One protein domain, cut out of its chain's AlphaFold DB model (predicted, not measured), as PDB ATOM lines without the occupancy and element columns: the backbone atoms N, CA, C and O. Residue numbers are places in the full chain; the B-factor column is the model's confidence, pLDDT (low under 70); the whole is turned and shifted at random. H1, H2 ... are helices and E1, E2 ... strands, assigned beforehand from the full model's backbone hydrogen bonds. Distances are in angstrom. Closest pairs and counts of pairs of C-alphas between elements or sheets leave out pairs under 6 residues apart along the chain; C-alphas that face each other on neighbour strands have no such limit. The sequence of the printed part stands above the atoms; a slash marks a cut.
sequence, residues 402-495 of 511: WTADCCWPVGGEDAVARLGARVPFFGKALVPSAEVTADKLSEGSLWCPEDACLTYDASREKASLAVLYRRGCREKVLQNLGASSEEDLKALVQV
ATOM      1  N   TRP A 402      34.725 192.006 -28.116       90.81
ATOM      2  CA  TRP A 402      34.408 190.619 -28.435       90.81
ATOM      3  C   TRP A 402      35.703 189.850 -28.688       90.81
ATOM      4  O   TRP A 402      36.554 190.274 -29.460       90.81
ATOM      5  N   THR A 403      35.852 188.694 -28.050       87.12
ATOM      6  CA  THR A 403      36.990 187.798 -28.281       87.12
ATOM      7  C   THR A 403      36.543 186.353 -28.134       87.12
ATOM      8  O   THR A 403      35.752 186.037 -27.243       87.12
ATOM      9  N   ALA A 404      37.083 185.469 -28.976       87.12
ATOM     10  CA  ALA A 404      36.861 184.029 -28.884       87.12
ATOM     11  C   ALA A 404      37.310 183.430 -27.535       87.12
ATOM     12  O   ALA A 404      36.806 182.381 -27.143       87.12
ATOM     13  N   ASP A 405      38.187 184.114 -26.787       87.31
ATOM     14  CA  ASP A 405      38.604 183.701 -25.440       87.31
ATOM     15  C   ASP A 405      37.459 183.785 -24.415       87.31
ATOM     16  O   ASP A 405      37.463 183.099 -23.393       87.31
ATOM     17  N   CYS A 406      36.471 184.645 -24.667       91.44
ATOM     18  CA  CYS A 406      35.291 184.826 -23.825       91.44
ATOM     19  C   CYS A 406      34.146 183.958 -24.351       91.44
ATOM     20  O   CYS A 406      33.129 184.454 -24.836       91.44
ATOM     21  N   CYS A 407      34.339 182.640 -24.289       90.31
ATOM     22  CA  CYS A 407      33.429 181.678 -24.890       90.31
ATOM     23  C   CYS A 407      33.194 180.456 -23.988       90.31
ATOM     24  O   CYS A 407      34.142 179.847 -23.491       90.31
ATOM     25  N   TRP A 408      31.926 180.070 -23.804       90.25
ATOM     26  CA  TRP A 408      31.532 178.883 -23.040       90.25
ATOM     27  C   TRP A 408      30.880 177.827 -23.925       90.25
ATOM     28  O   TRP A 408      29.814 178.089 -24.487       90.25
ATOM     29  N   PRO A 409      31.431 176.608 -24.015       87.31
ATOM     30  CA  PRO A 409      30.797 175.532 -24.760       87.31
ATOM     31  C   PRO A 409      29.529 175.068 -24.035       87.31
ATOM     32  O   PRO A 409      29.580 174.670 -22.869       87.31
ATOM     33  N   VAL A 410      28.397 175.082 -24.740       84.94
ATOM     34  CA  VAL A 410      27.079 174.720 -24.191       84.94
ATOM     35  C   VAL A 410      26.463 173.477 -24.837       84.94
ATOM     36  O   VAL A 410      25.440 172.991 -24.368       84.94
ATOM     37  N   GLY A 411      27.114 172.888 -25.844       79.31
ATOM     38  CA  GLY A 411      26.751 171.569 -26.376       79.31
ATOM     39  C   GLY A 411      25.970 171.626 -27.690       79.31
ATOM     40  O   GLY A 411      26.353 172.358 -28.593       79.31
ATOM     41  N   GLY A 412      24.950 170.779 -27.853       76.69
ATOM     42  CA  GLY A 412      24.218 170.606 -29.118       76.69
ATOM     43  C   GLY A 412      23.111 171.638 -29.361       76.69
ATOM     44  O   GLY A 412      22.953 172.590 -28.601       76.69
ATOM     45  N   GLU A 413      22.311 171.425 -30.409       75.69
ATOM     46  CA  GLU A 413      21.247 172.351 -30.847       75.69
ATOM     47  C   GLU A 413      20.169 172.638 -29.786       75.69
ATOM     48  O   GLU A 413      19.522 173.685 -29.842       75.69
ATOM     49  N   ASP A 414      20.040 171.794 -28.757       78.19
ATOM     50  CA  ASP A 414      19.182 172.049 -27.590       78.19
ATOM     51  C   ASP A 414      19.517 173.376 -26.881       78.19
ATOM     52  O   ASP A 414      18.641 174.003 -26.276       78.19
ATOM     53  N   ALA A 415      20.764 173.852 -26.993       81.00
ATOM     54  CA  ALA A 415      21.177 175.159 -26.493       81.00
ATOM     55  C   ALA A 415      20.398 176.308 -27.153       81.00
ATOM     56  O   ALA A 415      20.057 177.277 -26.474       81.00
ATOM     57  N   VAL A 416      20.057 176.194 -28.444       82.38
ATOM     58  CA  VAL A 416      19.270 177.213 -29.159       82.38
ATOM     59  C   VAL A 416      17.873 177.308 -28.558       82.38
ATOM     60  O   VAL A 416      17.410 178.404 -28.246       82.38
ATOM     61  N   ALA A 417      17.224 176.168 -28.316       79.56
ATOM     62  CA  ALA A 417      15.885 176.132 -27.733       79.56
ATOM     63  C   ALA A 417      15.850 176.680 -26.294       79.56
ATOM     64  O   ALA A 417      14.845 177.254 -25.874       79.56
ATOM     65  N   ARG A 418      16.938 176.514 -25.532       80.12
ATOM     66  CA  ARG A 418      16.997 176.870 -24.103       80.12
ATOM     67  C   ARG A 418      17.537 178.271 -23.829       80.12
ATOM     68  O   ARG A 418      17.096 178.910 -22.876       80.12
ATOM     69  N   LEU A 419      18.474 178.747 -24.645       83.06
ATOM     70  CA  LEU A 419      19.167 180.022 -24.439       83.06
ATOM     71  C   LEU A 419      18.833 181.064 -25.517       83.06
ATOM     72  O   LEU A 419      18.988 182.254 -25.258       83.06
ATOM     73  N   GLY A 420      18.305 180.663 -26.680       78.31
ATOM     74  CA  GLY A 420      18.011 181.564 -27.806       78.31
ATOM     75  C   GLY A 420      16.941 182.626 -27.529       78.31
ATOM     76  O   GLY A 420      16.868 183.627 -28.233       78.31
ATOM     77  N   ALA A 421      16.133 182.453 -26.477       76.12
ATOM     78  CA  ALA A 421      15.214 183.487 -25.994       76.12
ATOM     79  C   ALA A 421      15.901 184.565 -25.126       76.12
ATOM     80  O   ALA A 421      15.284 185.580 -24.813       76.12
ATOM     81  N   ARG A 422      17.144 184.326 -24.683       79.81
ATOM     82  CA  ARG A 422      17.911 185.194 -23.767       79.81
ATOM     83  C   ARG A 422      19.115 185.850 -24.438       79.81
ATOM     84  O   ARG A 422      19.546 186.903 -23.983       79.81
ATOM     85  N   VAL A 423      19.651 185.225 -25.483       85.50
ATOM     86  CA  VAL A 423      20.768 185.729 -26.288       85.50
ATOM     87  C   VAL A 423      20.525 185.425 -27.773       85.50
ATOM     88  O   VAL A 423      19.974 184.365 -28.082       85.50
ATOM     89  N   PRO A 424      20.932 186.306 -28.706       84.50
ATOM     90  CA  PRO A 424      20.803 186.052 -30.140       84.50
ATOM     91  C   PRO A 424      21.559 184.791 -30.560       84.50
ATOM     92  O   PRO A 424      22.655 184.543 -30.066       84.50
ATOM     93  N   PHE A 425      21.010 184.022 -31.500       89.00
ATOM     94  CA  PHE A 425      21.699 182.892 -32.122       89.00
ATOM     95  C   PHE A 425      22.093 183.228 -33.555       89.00
ATOM     96  O   PHE A 425      21.248 183.594 -34.373       89.00
ATOM     97  N   PHE A 426      23.373 183.050 -33.864       84.25
ATOM     98  CA  PHE A 426      23.894 183.221 -35.207       84.25
ATOM     99  C   PHE A 426      24.160 181.856 -35.846       84.25
ATOM    100  O   PHE A 426      24.979 181.064 -35.381       84.25
ATOM    101  N   GLY A 427      23.428 181.571 -36.923       80.94
ATOM    102  CA  GLY A 427      23.500 180.289 -37.616       80.94
ATOM    103  C   GLY A 427      24.857 180.035 -38.280       80.94
ATOM    104  O   GLY A 427      25.534 180.962 -38.730       80.94
ATOM    105  N   LYS A 428      25.209 178.754 -38.435       81.19
ATOM    106  CA  LYS A 428      26.509 178.289 -38.958       81.19
ATOM    107  C   LYS A 428      26.875 178.857 -40.332       81.19
ATOM    108  O   LYS A 428      28.047 179.049 -40.629       81.19
ATOM    109  N   ALA A 429      25.872 179.106 -41.177       79.44
ATOM    110  CA  ALA A 429      26.068 179.686 -42.505       79.44
ATOM    111  C   ALA A 429      26.570 181.140 -42.449       79.44
ATOM    112  O   ALA A 429      27.275 181.582 -43.350       79.44
ATOM    113  N   LEU A 430      26.210 181.873 -41.391       77.38
ATOM    114  CA  LEU A 430      26.595 183.266 -41.187       77.38
ATOM    115  C   LEU A 430      27.917 183.375 -40.420       77.38
ATOM    116  O   LEU A 430      28.766 184.203 -40.764       77.38
ATOM    117  N   VAL A 431      28.085 182.533 -39.398       84.25
ATOM    118  CA  VAL A 431      29.279 182.469 -38.555       84.25
ATOM    119  C   VAL A 431      29.666 181.007 -38.282       84.25
ATOM    120  O   VAL A 431      29.005 180.311 -37.513       84.25
ATOM    121  N   PRO A 432      30.722 180.490 -38.931       82.94
ATOM    122  CA  PRO A 432      31.108 179.089 -38.783       82.94
ATOM    123  C   PRO A 432      31.904 178.807 -37.498       82.94
ATOM    124  O   PRO A 432      32.042 177.639 -37.138       82.94
ATOM    125  N   SER A 433      32.431 179.839 -36.828       87.56
ATOM    126  CA  SER A 433      33.224 179.729 -35.597       87.56
ATOM    127  C   SER A 433      33.014 180.928 -34.657       87.56
ATOM    128  O   SER A 433      32.582 182.005 -35.085       87.56
ATOM    129  N   ALA A 434      33.369 180.760 -33.379       88.44
ATOM    130  CA  ALA A 434      33.323 181.816 -32.371       88.44
ATOM    131  C   ALA A 434      34.289 182.964 -32.699       88.44
ATOM    132  O   ALA A 434      33.946 184.121 -32.488       88.44
ATOM    133  N   GLU A 435      35.440 182.648 -33.296       90.81
ATOM    134  CA  GLU A 435      36.420 183.618 -33.798       90.81
ATOM    135  C   GLU A 435      35.827 184.494 -34.904       90.81
ATOM    136  O   GLU A 435      35.734 185.705 -34.742       90.81
ATOM    137  N   VAL A 436      35.241 183.885 -35.945       89.38
ATOM    138  CA  VAL A 436      34.566 184.639 -37.019       89.38
ATOM    139  C   VAL A 436      33.386 185.454 -36.482       89.38
ATOM    140  O   VAL A 436      33.051 186.510 -37.016       89.38
ATOM    141  N   THR A 437      32.726 184.973 -35.429       90.44
ATOM    142  CA  THR A 437      31.647 185.723 -34.775       90.44
ATOM    143  C   THR A 437      32.188 186.949 -34.051       90.44
ATOM    144  O   THR A 437      31.629 188.031 -34.212       90.44
ATOM    145  N   ALA A 438      33.267 186.796 -33.282       90.94
ATOM    146  CA  ALA A 438      33.904 187.886 -32.555       90.94
ATOM    147  C   ALA A 438      34.445 188.964 -33.505       90.94
ATOM    148  O   ALA A 438      34.195 190.146 -33.268       90.94
ATOM    149  N   ASP A 439      35.085 188.567 -34.607       90.19
ATOM    150  CA  ASP A 439      35.601 189.491 -35.624       90.19
ATOM    151  C   ASP A 439      34.467 190.304 -36.248       90.19
ATOM    152  O   ASP A 439      34.479 191.533 -36.221       90.19
ATOM    153  N   LYS A 440      33.405 189.632 -36.715       84.69
ATOM    154  CA  LYS A 440      32.263 190.319 -37.333       84.69
ATOM    155  C   LYS A 440      31.518 191.242 -36.370       84.69
ATOM    156  O   LYS A 440      31.039 192.298 -36.783       84.69
ATOM    157  N   LEU A 441      31.406 190.860 -35.096       86.31
ATOM    158  CA  LEU A 441      30.819 191.714 -34.061       86.31
ATOM    159  C   LEU A 441      31.707 192.926 -33.743       86.31
ATOM    160  O   LEU A 441      31.177 194.003 -33.471       86.31
ATOM    161  N   SER A 442      33.032 192.767 -33.790       85.62
ATOM    162  CA  SER A 442      34.003 193.842 -33.542       85.62
ATOM    163  C   SER A 442      34.094 194.828 -34.709       85.62
ATOM    164  O   SER A 442      34.182 196.033 -34.497       85.62
ATOM    165  N   GLU A 443      34.001 194.335 -35.943       82.06
ATOM    166  CA  GLU A 443      33.977 195.140 -37.171       82.06
ATOM    167  C   GLU A 443      32.607 195.792 -37.443       82.06
ATOM    168  O   GLU A 443      32.468 196.596 -38.363       82.06
ATOM    169  N   GLY A 444      31.575 195.429 -36.673       72.00
ATOM    170  CA  GLY A 444      30.206 195.927 -36.839       72.00
ATOM    171  C   GLY A 444      29.443 195.325 -38.026       72.00
ATOM    172  O   GLY A 444      28.338 195.774 -38.331       72.00
ATOM    173  N   SER A 445      29.992 194.300 -38.686       72.31
ATOM    174  CA  SER A 445      29.323 193.565 -39.772       72.31
ATOM    175  C   SER A 445      28.285 192.555 -39.262       72.31
ATOM    176  O   SER A 445      27.423 192.102 -40.018       72.31
ATOM    177  N   LEU A 446      28.330 192.234 -37.968       74.88
ATOM    178  CA  LEU A 446      27.291 191.540 -37.220       74.88
ATOM    179  C   LEU A 446      26.898 192.400 -36.017       74.88
ATOM    180  O   LEU A 446      27.751 193.013 -35.380       74.88
ATOM    181  N   TRP A 447      25.609 192.443 -35.680       78.88
ATOM    182  CA  TRP A 447      25.119 193.227 -34.547       78.88
ATOM    183  C   TRP A 447      24.531 192.318 -33.471       78.88
ATOM    184  O   TRP A 447      23.608 191.547 -33.734       78.88
ATOM    185  N   CYS A 448      25.056 192.425 -32.250       79.69
ATOM    186  CA  CYS A 448      24.523 191.755 -31.070       79.69
ATOM    187  C   CYS A 448      24.121 192.818 -30.033       79.69
ATOM    188  O   CYS A 448      25.006 193.493 -29.500       79.69
ATOM    189  N   PRO A 449      22.813 192.997 -29.758       68.38
ATOM    190  CA  PRO A 449      22.329 193.979 -28.784       68.38
ATOM    191  C   PRO A 449      22.646 193.610 -27.335       68.38
ATOM    192  O   PRO A 449      22.648 194.480 -26.468       68.38
ATOM    193  N   GLU A 450      22.869 192.323 -27.080       82.19
ATOM    194  CA  GLU A 450      23.221 191.791 -25.770       82.19
ATOM    195  C   GLU A 450      24.745 191.674 -25.637       82.19
ATOM    196  O   GLU A 450      25.468 191.554 -26.627       82.19
ATOM    197  N   ASP A 451      25.248 191.613 -24.404       89.69
ATOM    198  CA  ASP A 451      26.677 191.381 -24.140       89.69
ATOM    199  C   ASP A 451      27.104 189.916 -24.388       89.69
ATOM    200  O   ASP A 451      28.213 189.526 -24.025       89.69
ATOM    201  N   ALA A 452      26.222 189.096 -24.979       92.75
ATOM    202  CA  ALA A 452      26.473 187.709 -25.351       92.75
ATOM    203  C   ALA A 452      25.578 187.208 -26.496       92.75
ATOM    204  O   ALA A 452      24.449 187.664 -26.660       92.75
ATOM    205  N   CYS A 453      26.058 186.212 -27.240       91.81
ATOM    206  CA  CYS A 453      25.333 185.507 -28.297       91.81
ATOM    207  C   CYS A 453      25.654 184.006 -28.299       91.81
ATOM    208  O   CYS A 453      26.675 183.569 -27.771       91.81
ATOM    209  N   LEU A 454      24.781 183.208 -28.912       91.25
ATOM    210  CA  LEU A 454      25.060 181.827 -29.283       91.25
ATOM    211  C   LEU A 454      25.715 181.779 -30.662       91.25
ATOM    212  O   LEU A 454      25.195 182.332 -31.633       91.25
ATOM    213  N   THR A 455      26.813 181.041 -30.750       90.50
ATOM    214  CA  THR A 455      27.544 180.800 -31.992       90.50
ATOM    215  C   THR A 455      28.079 179.372 -32.053       90.50
ATOM    216  O   THR A 455      28.030 178.634 -31.070       90.50
ATOM    217  N   TYR A 456      28.565 178.955 -33.217       86.69
ATOM    218  CA  TYR A 456      29.257 177.685 -33.391       86.69
ATOM    219  C   TYR A 456      30.717 177.819 -32.976       86.69
ATOM    220  O   TYR A 456      31.370 178.792 -33.329       86.69
ATOM    221  N   ASP A 457      31.255 176.818 -32.289       78.62
ATOM    222  CA  ASP A 457      32.691 176.697 -32.058       78.62
ATOM    223  C   ASP A 457      33.234 175.508 -32.863       78.62
ATOM    224  O   ASP A 457      32.933 174.348 -32.579       78.62
ATOM    225  N   ALA A 458      34.004 175.808 -33.913       66.50
ATOM    226  CA  ALA A 458      34.627 174.812 -34.785       66.50
ATOM    227  C   ALA A 458      35.991 174.320 -34.265       66.50
ATOM    228  O   ALA A 458      36.560 173.400 -34.848       66.50
ATOM    229  N   SER A 459      36.518 174.911 -33.185       60.97
ATOM    230  CA  SER A 459      37.837 174.575 -32.629       60.97
ATOM    231  C   SER A 459      37.850 173.285 -31.793       60.97
ATOM    232  O   SER A 459      38.916 172.829 -31.377       60.97
ATOM    233  N   ARG A 460      36.684 172.663 -31.553       56.56
ATOM    234  CA  ARG A 460      36.527 171.458 -30.721       56.56
ATOM    235  C   ARG A 460      35.876 170.316 -31.513       56.56
ATOM    236  O   ARG A 460      34.964 170.539 -32.300       56.56
ATOM    237  N   GLU A 461      36.341 169.081 -31.297       50.38
ATOM    238  CA  GLU A 461      36.118 167.871 -32.129       50.38
ATOM    239  C   GLU A 461      34.655 167.443 -32.406       50.38
ATOM    240  O   GLU A 461      34.415 166.502 -33.165       50.38
ATOM    241  N   LYS A 462      33.650 168.112 -31.838       53.69
ATOM    242  CA  LYS A 462      32.231 167.932 -32.176       53.69
ATOM    243  C   LYS A 462      31.611 169.306 -32.362       53.69
ATOM    244  O   LYS A 462      31.809 170.154 -31.504       53.69
ATOM    245  N   ALA A 463      30.849 169.503 -33.441       54.28
ATOM    246  CA  ALA A 463      30.137 170.748 -33.736       54.28
ATOM    247  C   ALA A 463      29.234 171.149 -32.557       54.28
ATOM    248  O   ALA A 463      28.093 170.697 -32.454       54.28
ATOM    249  N   SER A 464      29.779 171.957 -31.652       76.31
ATOM    250  CA  SER A 464      29.134 172.383 -30.421       76.31
ATOM    251  C   SER A 464      28.862 173.873 -30.484       76.31
ATOM    252  O   SER A 464      29.722 174.659 -30.883       76.31
ATOM    253  N   LEU A 465      27.657 174.253 -30.087       86.56
ATOM    254  CA  LEU A 465      27.303 175.630 -29.814       86.56
ATOM    255  C   LEU A 465      28.029 176.110 -28.564       86.56
ATOM    256  O   LEU A 465      28.279 175.354 -27.616       86.56
ATOM    257  N   ALA A 466      28.320 177.397 -28.572       90.00
ATOM    258  CA  ALA A 466      28.959 178.097 -27.491       90.00
ATOM    259  C   ALA A 466      28.293 179.458 -27.272       90.00
ATOM    260  O   ALA A 466      27.754 180.067 -28.197       90.00
ATOM    261  N   VAL A 467      28.324 179.925 -26.029       92.81
ATOM    262  CA  VAL A 467      27.962 181.296 -25.674       92.81
ATOM    263  C   VAL A 467      29.225 182.140 -25.778       92.81
ATOM    264  O   VAL A 467      30.138 181.971 -24.976       92.81
ATOM    265  N   LEU A 468      29.276 183.035 -26.758       93.62
ATOM    266  CA  LEU A 468      30.298 184.072 -26.882       93.62
ATOM    267  C   LEU A 468      29.820 185.318 -26.136       93.62
ATOM    268  O   LEU A 468      28.664 185.705 -26.292       93.62
ATOM    269  N   TYR A 469      30.683 185.962 -25.355       93.75
ATOM    270  CA  TYR A 469      30.338 187.160 -24.589       93.75
ATOM    271  C   TYR A 469      31.448 188.217 -24.609       93.75
ATOM    272  O   TYR A 469      32.602 187.924 -24.916       93.75
ATOM    273  N   ARG A 470      31.096 189.465 -24.287       91.19
ATOM    274  CA  ARG A 470      32.053 190.578 -24.204       91.19
ATOM    275  C   ARG A 470      32.968 190.451 -22.994       91.19
ATOM    276  O   ARG A 470      32.539 190.056 -21.903       91.19
ATOM    277  N   ARG A 471      34.230 190.848 -23.159       89.31
ATOM    278  CA  ARG A 471      35.190 190.903 -22.050       89.31
ATOM    279  C   ARG A 471      34.634 191.771 -20.910       89.31
ATOM    280  O   ARG A 471      34.076 192.833 -21.152       89.31
ATOM    281  N   GLY A 472      34.762 191.301 -19.670       86.19
ATOM    282  CA  GLY A 472      34.228 191.994 -18.485       86.19
ATOM    283  C   GLY A 472      32.737 191.756 -18.204       86.19
ATOM    284  O   GLY A 472      32.252 192.139 -17.147       86.19
ATOM    285  N   CYS A 473      31.994 191.066 -19.077       88.31
ATOM    286  CA  CYS A 473      30.559 190.810 -18.874       88.31
ATOM    287  C   CYS A 473      30.241 189.431 -18.278       88.31
ATOM    288  O   CYS A 473      29.087 189.006 -18.286       88.31
ATOM    289  N   ARG A 474      31.244 188.722 -17.753       88.88
ATOM    290  CA  ARG A 474      31.143 187.318 -17.337       88.88
ATOM    291  C   ARG A 474      29.986 187.061 -16.359       88.88
ATOM    292  O   ARG A 474      29.086 186.278 -16.659       88.88
ATOM    293  N   GLU A 475      29.983 187.724 -15.203       86.06
ATOM    294  CA  GLU A 475      28.963 187.523 -14.163       86.06
ATOM    295  C   GLU A 475      27.574 187.962 -14.644       86.06
ATOM    296  O   GLU A 475      26.580 187.267 -14.423       86.06
ATOM    297  N   LYS A 476      27.514 189.091 -15.359       84.56
ATOM    298  CA  LYS A 476      26.280 189.653 -15.924       84.56
ATOM    299  C   LYS A 476      25.623 188.690 -16.912       84.56
ATOM    300  O   LYS A 476      24.406 188.505 -16.877       84.56
ATOM    301  N   VAL A 477      26.417 188.067 -17.782       89.31
ATOM    302  CA  VAL A 477      25.913 187.124 -18.786       89.31
ATOM    303  C   VAL A 477      25.443 185.834 -18.125       89.31
ATOM    304  O   VAL A 477      24.352 185.376 -18.454       89.31
ATOM    305  N   LEU A 478      26.180 185.286 -17.152       88.56
ATOM    306  CA  LEU A 478      25.720 184.122 -16.382       88.56
ATOM    307  C   LEU A 478      24.362 184.398 -15.719       88.56
ATOM    308  O   LEU A 478      23.413 183.638 -15.918       88.56
ATOM    309  N   GLN A 479      24.226 185.543 -15.045       84.25
ATOM    310  CA  GLN A 479      22.971 185.951 -14.417       84.25
ATOM    311  C   GLN A 479      21.832 186.104 -15.438       84.25
ATOM    312  O   GLN A 479      20.717 185.643 -15.188       84.25
ATOM    313  N   ASN A 480      22.096 186.711 -16.603       83.25
ATOM    314  CA  ASN A 480      21.107 186.854 -17.677       83.25
ATOM    315  C   ASN A 480      20.665 185.495 -18.237       83.25
ATOM    316  O   ASN A 480      19.488 185.280 -18.522       83.25
ATOM    317  N   LEU A 481      21.600 184.550 -18.341       84.31
ATOM    318  CA  LEU A 481      21.340 183.176 -18.753       84.31
ATOM    319  C   LEU A 481      20.756 182.312 -17.629       84.31
ATOM    320  O   LEU A 481      20.448 181.149 -17.876       84.31
ATOM    321  N   GLY A 482      20.499 182.879 -16.446       83.88
ATOM    322  CA  GLY A 482      19.904 182.186 -15.304       83.88
ATOM    323  C   GLY A 482      20.812 181.121 -14.695       83.88
ATOM    324  O   GLY A 482      20.296 180.175 -14.111       83.88
ATOM    325  N   ALA A 483      22.126 181.274 -14.859       85.44
ATOM    326  CA  ALA A 483      23.154 180.404 -14.318       85.44
ATOM    327  C   ALA A 483      24.004 181.152 -13.284       85.44
ATOM    328  O   ALA A 483      24.232 182.358 -13.381       85.44
ATOM    329  N   SER A 484      24.501 180.421 -12.295       85.38
ATOM    330  CA  SER A 484      25.428 180.925 -11.275       85.38
ATOM    331  C   SER A 484      26.901 180.645 -11.607       85.38
ATOM    332  O   SER A 484      27.798 181.274 -11.048       85.38
ATOM    333  N   SER A 485      27.158 179.714 -12.531       87.56
ATOM    334  CA  SER A 485      28.486 179.283 -12.988       87.56
ATOM    335  C   SER A 485      28.418 178.711 -14.411       87.56
ATOM    336  O   SER A 485      27.331 178.482 -14.944       87.56
ATOM    337  N   GLU A 486      29.571 178.469 -15.041       85.44
ATOM    338  CA  GLU A 486      29.630 177.824 -16.362       85.44
ATOM    339  C   GLU A 486      29.126 176.371 -16.297       85.44
ATOM    340  O   GLU A 486      28.458 175.887 -17.211       85.44
ATOM    341  N   GLU A 487      29.403 175.677 -15.196       83.94
ATOM    342  CA  GLU A 487      28.932 174.321 -14.930       83.94
ATOM    343  C   GLU A 487      27.404 174.272 -14.817       83.94
ATOM    344  O   GLU A 487      26.766 173.395 -15.401       83.94
ATOM    345  N   ASP A 488      26.815 175.248 -14.126       83.62
ATOM    346  CA  ASP A 488      25.364 175.420 -13.999       83.62
ATOM    347  C   ASP A 488      24.721 175.730 -15.363       83.62
ATOM    348  O   ASP A 488      23.714 175.133 -15.745       83.62
ATOM    349  N   LEU A 489      25.373 176.572 -16.176       85.81
ATOM    350  CA  LEU A 489      24.945 176.849 -17.549       85.81
ATOM    351  C   LEU A 489      24.938 175.583 -18.423       85.81
ATOM    352  O   LEU A 489      23.980 175.348 -19.160       85.81
ATOM    353  N   LYS A 490      25.971 174.739 -18.325       82.75
ATOM    354  CA  LYS A 490      26.022 173.447 -19.034       82.75
ATOM    355  C   LYS A 490      24.929 172.498 -18.552       82.75
ATOM    356  O   LYS A 490      24.288 171.842 -19.374       82.75
ATOM    357  N   ALA A 491      24.676 172.454 -17.245       80.81
ATOM    358  CA  ALA A 491      23.618 171.634 -16.671       80.81
ATOM    359  C   ALA A 491      22.230 172.061 -17.177       80.81
ATOM    360  O   ALA A 491      21.454 171.200 -17.588       80.81
ATOM    361  N   LEU A 492      21.942 173.371 -17.246       76.44
ATOM    362  CA  LEU A 492      20.679 173.922 -17.765       76.44
ATOM    363  C   LEU A 492      20.357 173.454 -19.190       76.44
ATOM    364  O   LEU A 492      19.185 173.232 -19.523       76.44
ATOM    365  N   VAL A 493      21.388 173.293 -20.020       77.56
ATOM    366  CA  VAL A 493      21.243 172.845 -21.408       77.56
ATOM    367  C   VAL A 493      21.056 171.325 -21.513       77.56
ATOM    368  O   VAL A 493      20.386 170.864 -22.432       77.56
ATOM    369  N   GLN A 494      21.560 170.552 -20.546       71.00
ATOM    370  CA  GLN A 494      21.516 169.083 -20.545       71.00
ATOM    371  C   GLN A 494      20.291 168.460 -19.845       71.00
ATOM    372  O   GLN A 494      20.102 167.246 -19.922       71.00
ATOM    373  N   VAL A 495      19.445 169.240 -19.158       58.84
ATOM    374  CA  VAL A 495      18.239 168.702 -18.487       58.84
ATOM    375  C   VAL A 495      17.237 168.168 -19.523       58.84
ATOM    376  O   VAL A 495      17.105 168.753 -20.590       58.84
TER     377      VAL A 495
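This is residues 402 to 495 of the 511 residues of a protein of Symbiodinium natans (UniProt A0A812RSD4). A small, strongly twisted three-stranded sheet makes the core and curls round helix H2, with H3 across the opposite face. H1 and H4 meet at a steep angle at the end of the domain away from H2. The 94 printed residues include, in order, E1, H1, H2, E2, E3, H3 and H4; the sheet runs E1, E3, E2, all antiparallel, and the class is mixed, helices and strands. The whole is compact and rounded, with a radius of gyration of the C-alphas of 11.8 A and spans of 34 by 28 by 22 A.

Edge strand E1, residues 402 to 411, bends by 68 degrees at residue 405. It is antiparallel to inner strand E3, residues 464 to 470, with N 408 and O 467 within hydrogen-bond range at 2.9 A. Edge strand E2, residues 452 to 457, forms a hairpin with E3, with N 455 and O 466 at 2.9 A. H1, residues 414 to 419, is on the sheet at a height of 9.4 A. The sheet curls round H2, residues 434 to 442; the closest C-alphas of E1 and H2 are those of Ala 404 and Glu 435, 5.0 A apart. H3, residues 474 to 480, is on the opposite face from H2. H4, residues 486 to 494, only grazes the sheet and touches H1, closest at C-alphas Ala 415 and Val 493, 5.6 A. In H1, H2, H3 and H4 every O i to N i+4 pair is within hydrogen-bond range.

E1 begins at C-alpha 402 (34.408, 190.619, -28.435) and is 20.6 A long; H1 is 8.6 A, H2 12.1 A, E2 14.3 A, E3 19.4 A and H3 10.1 A. H4, 12.6 A, ends at C-alpha 494 (21.516, 169.083, -20.545).

The C-alphas farthest apart, of Glu 443 and Val 495, are 36.0 A apart. The printed part has no cut. H1 to H2 is a long link. The model's pLDDT is under 70 at residue 449, residues 458 to 463 and residue 495.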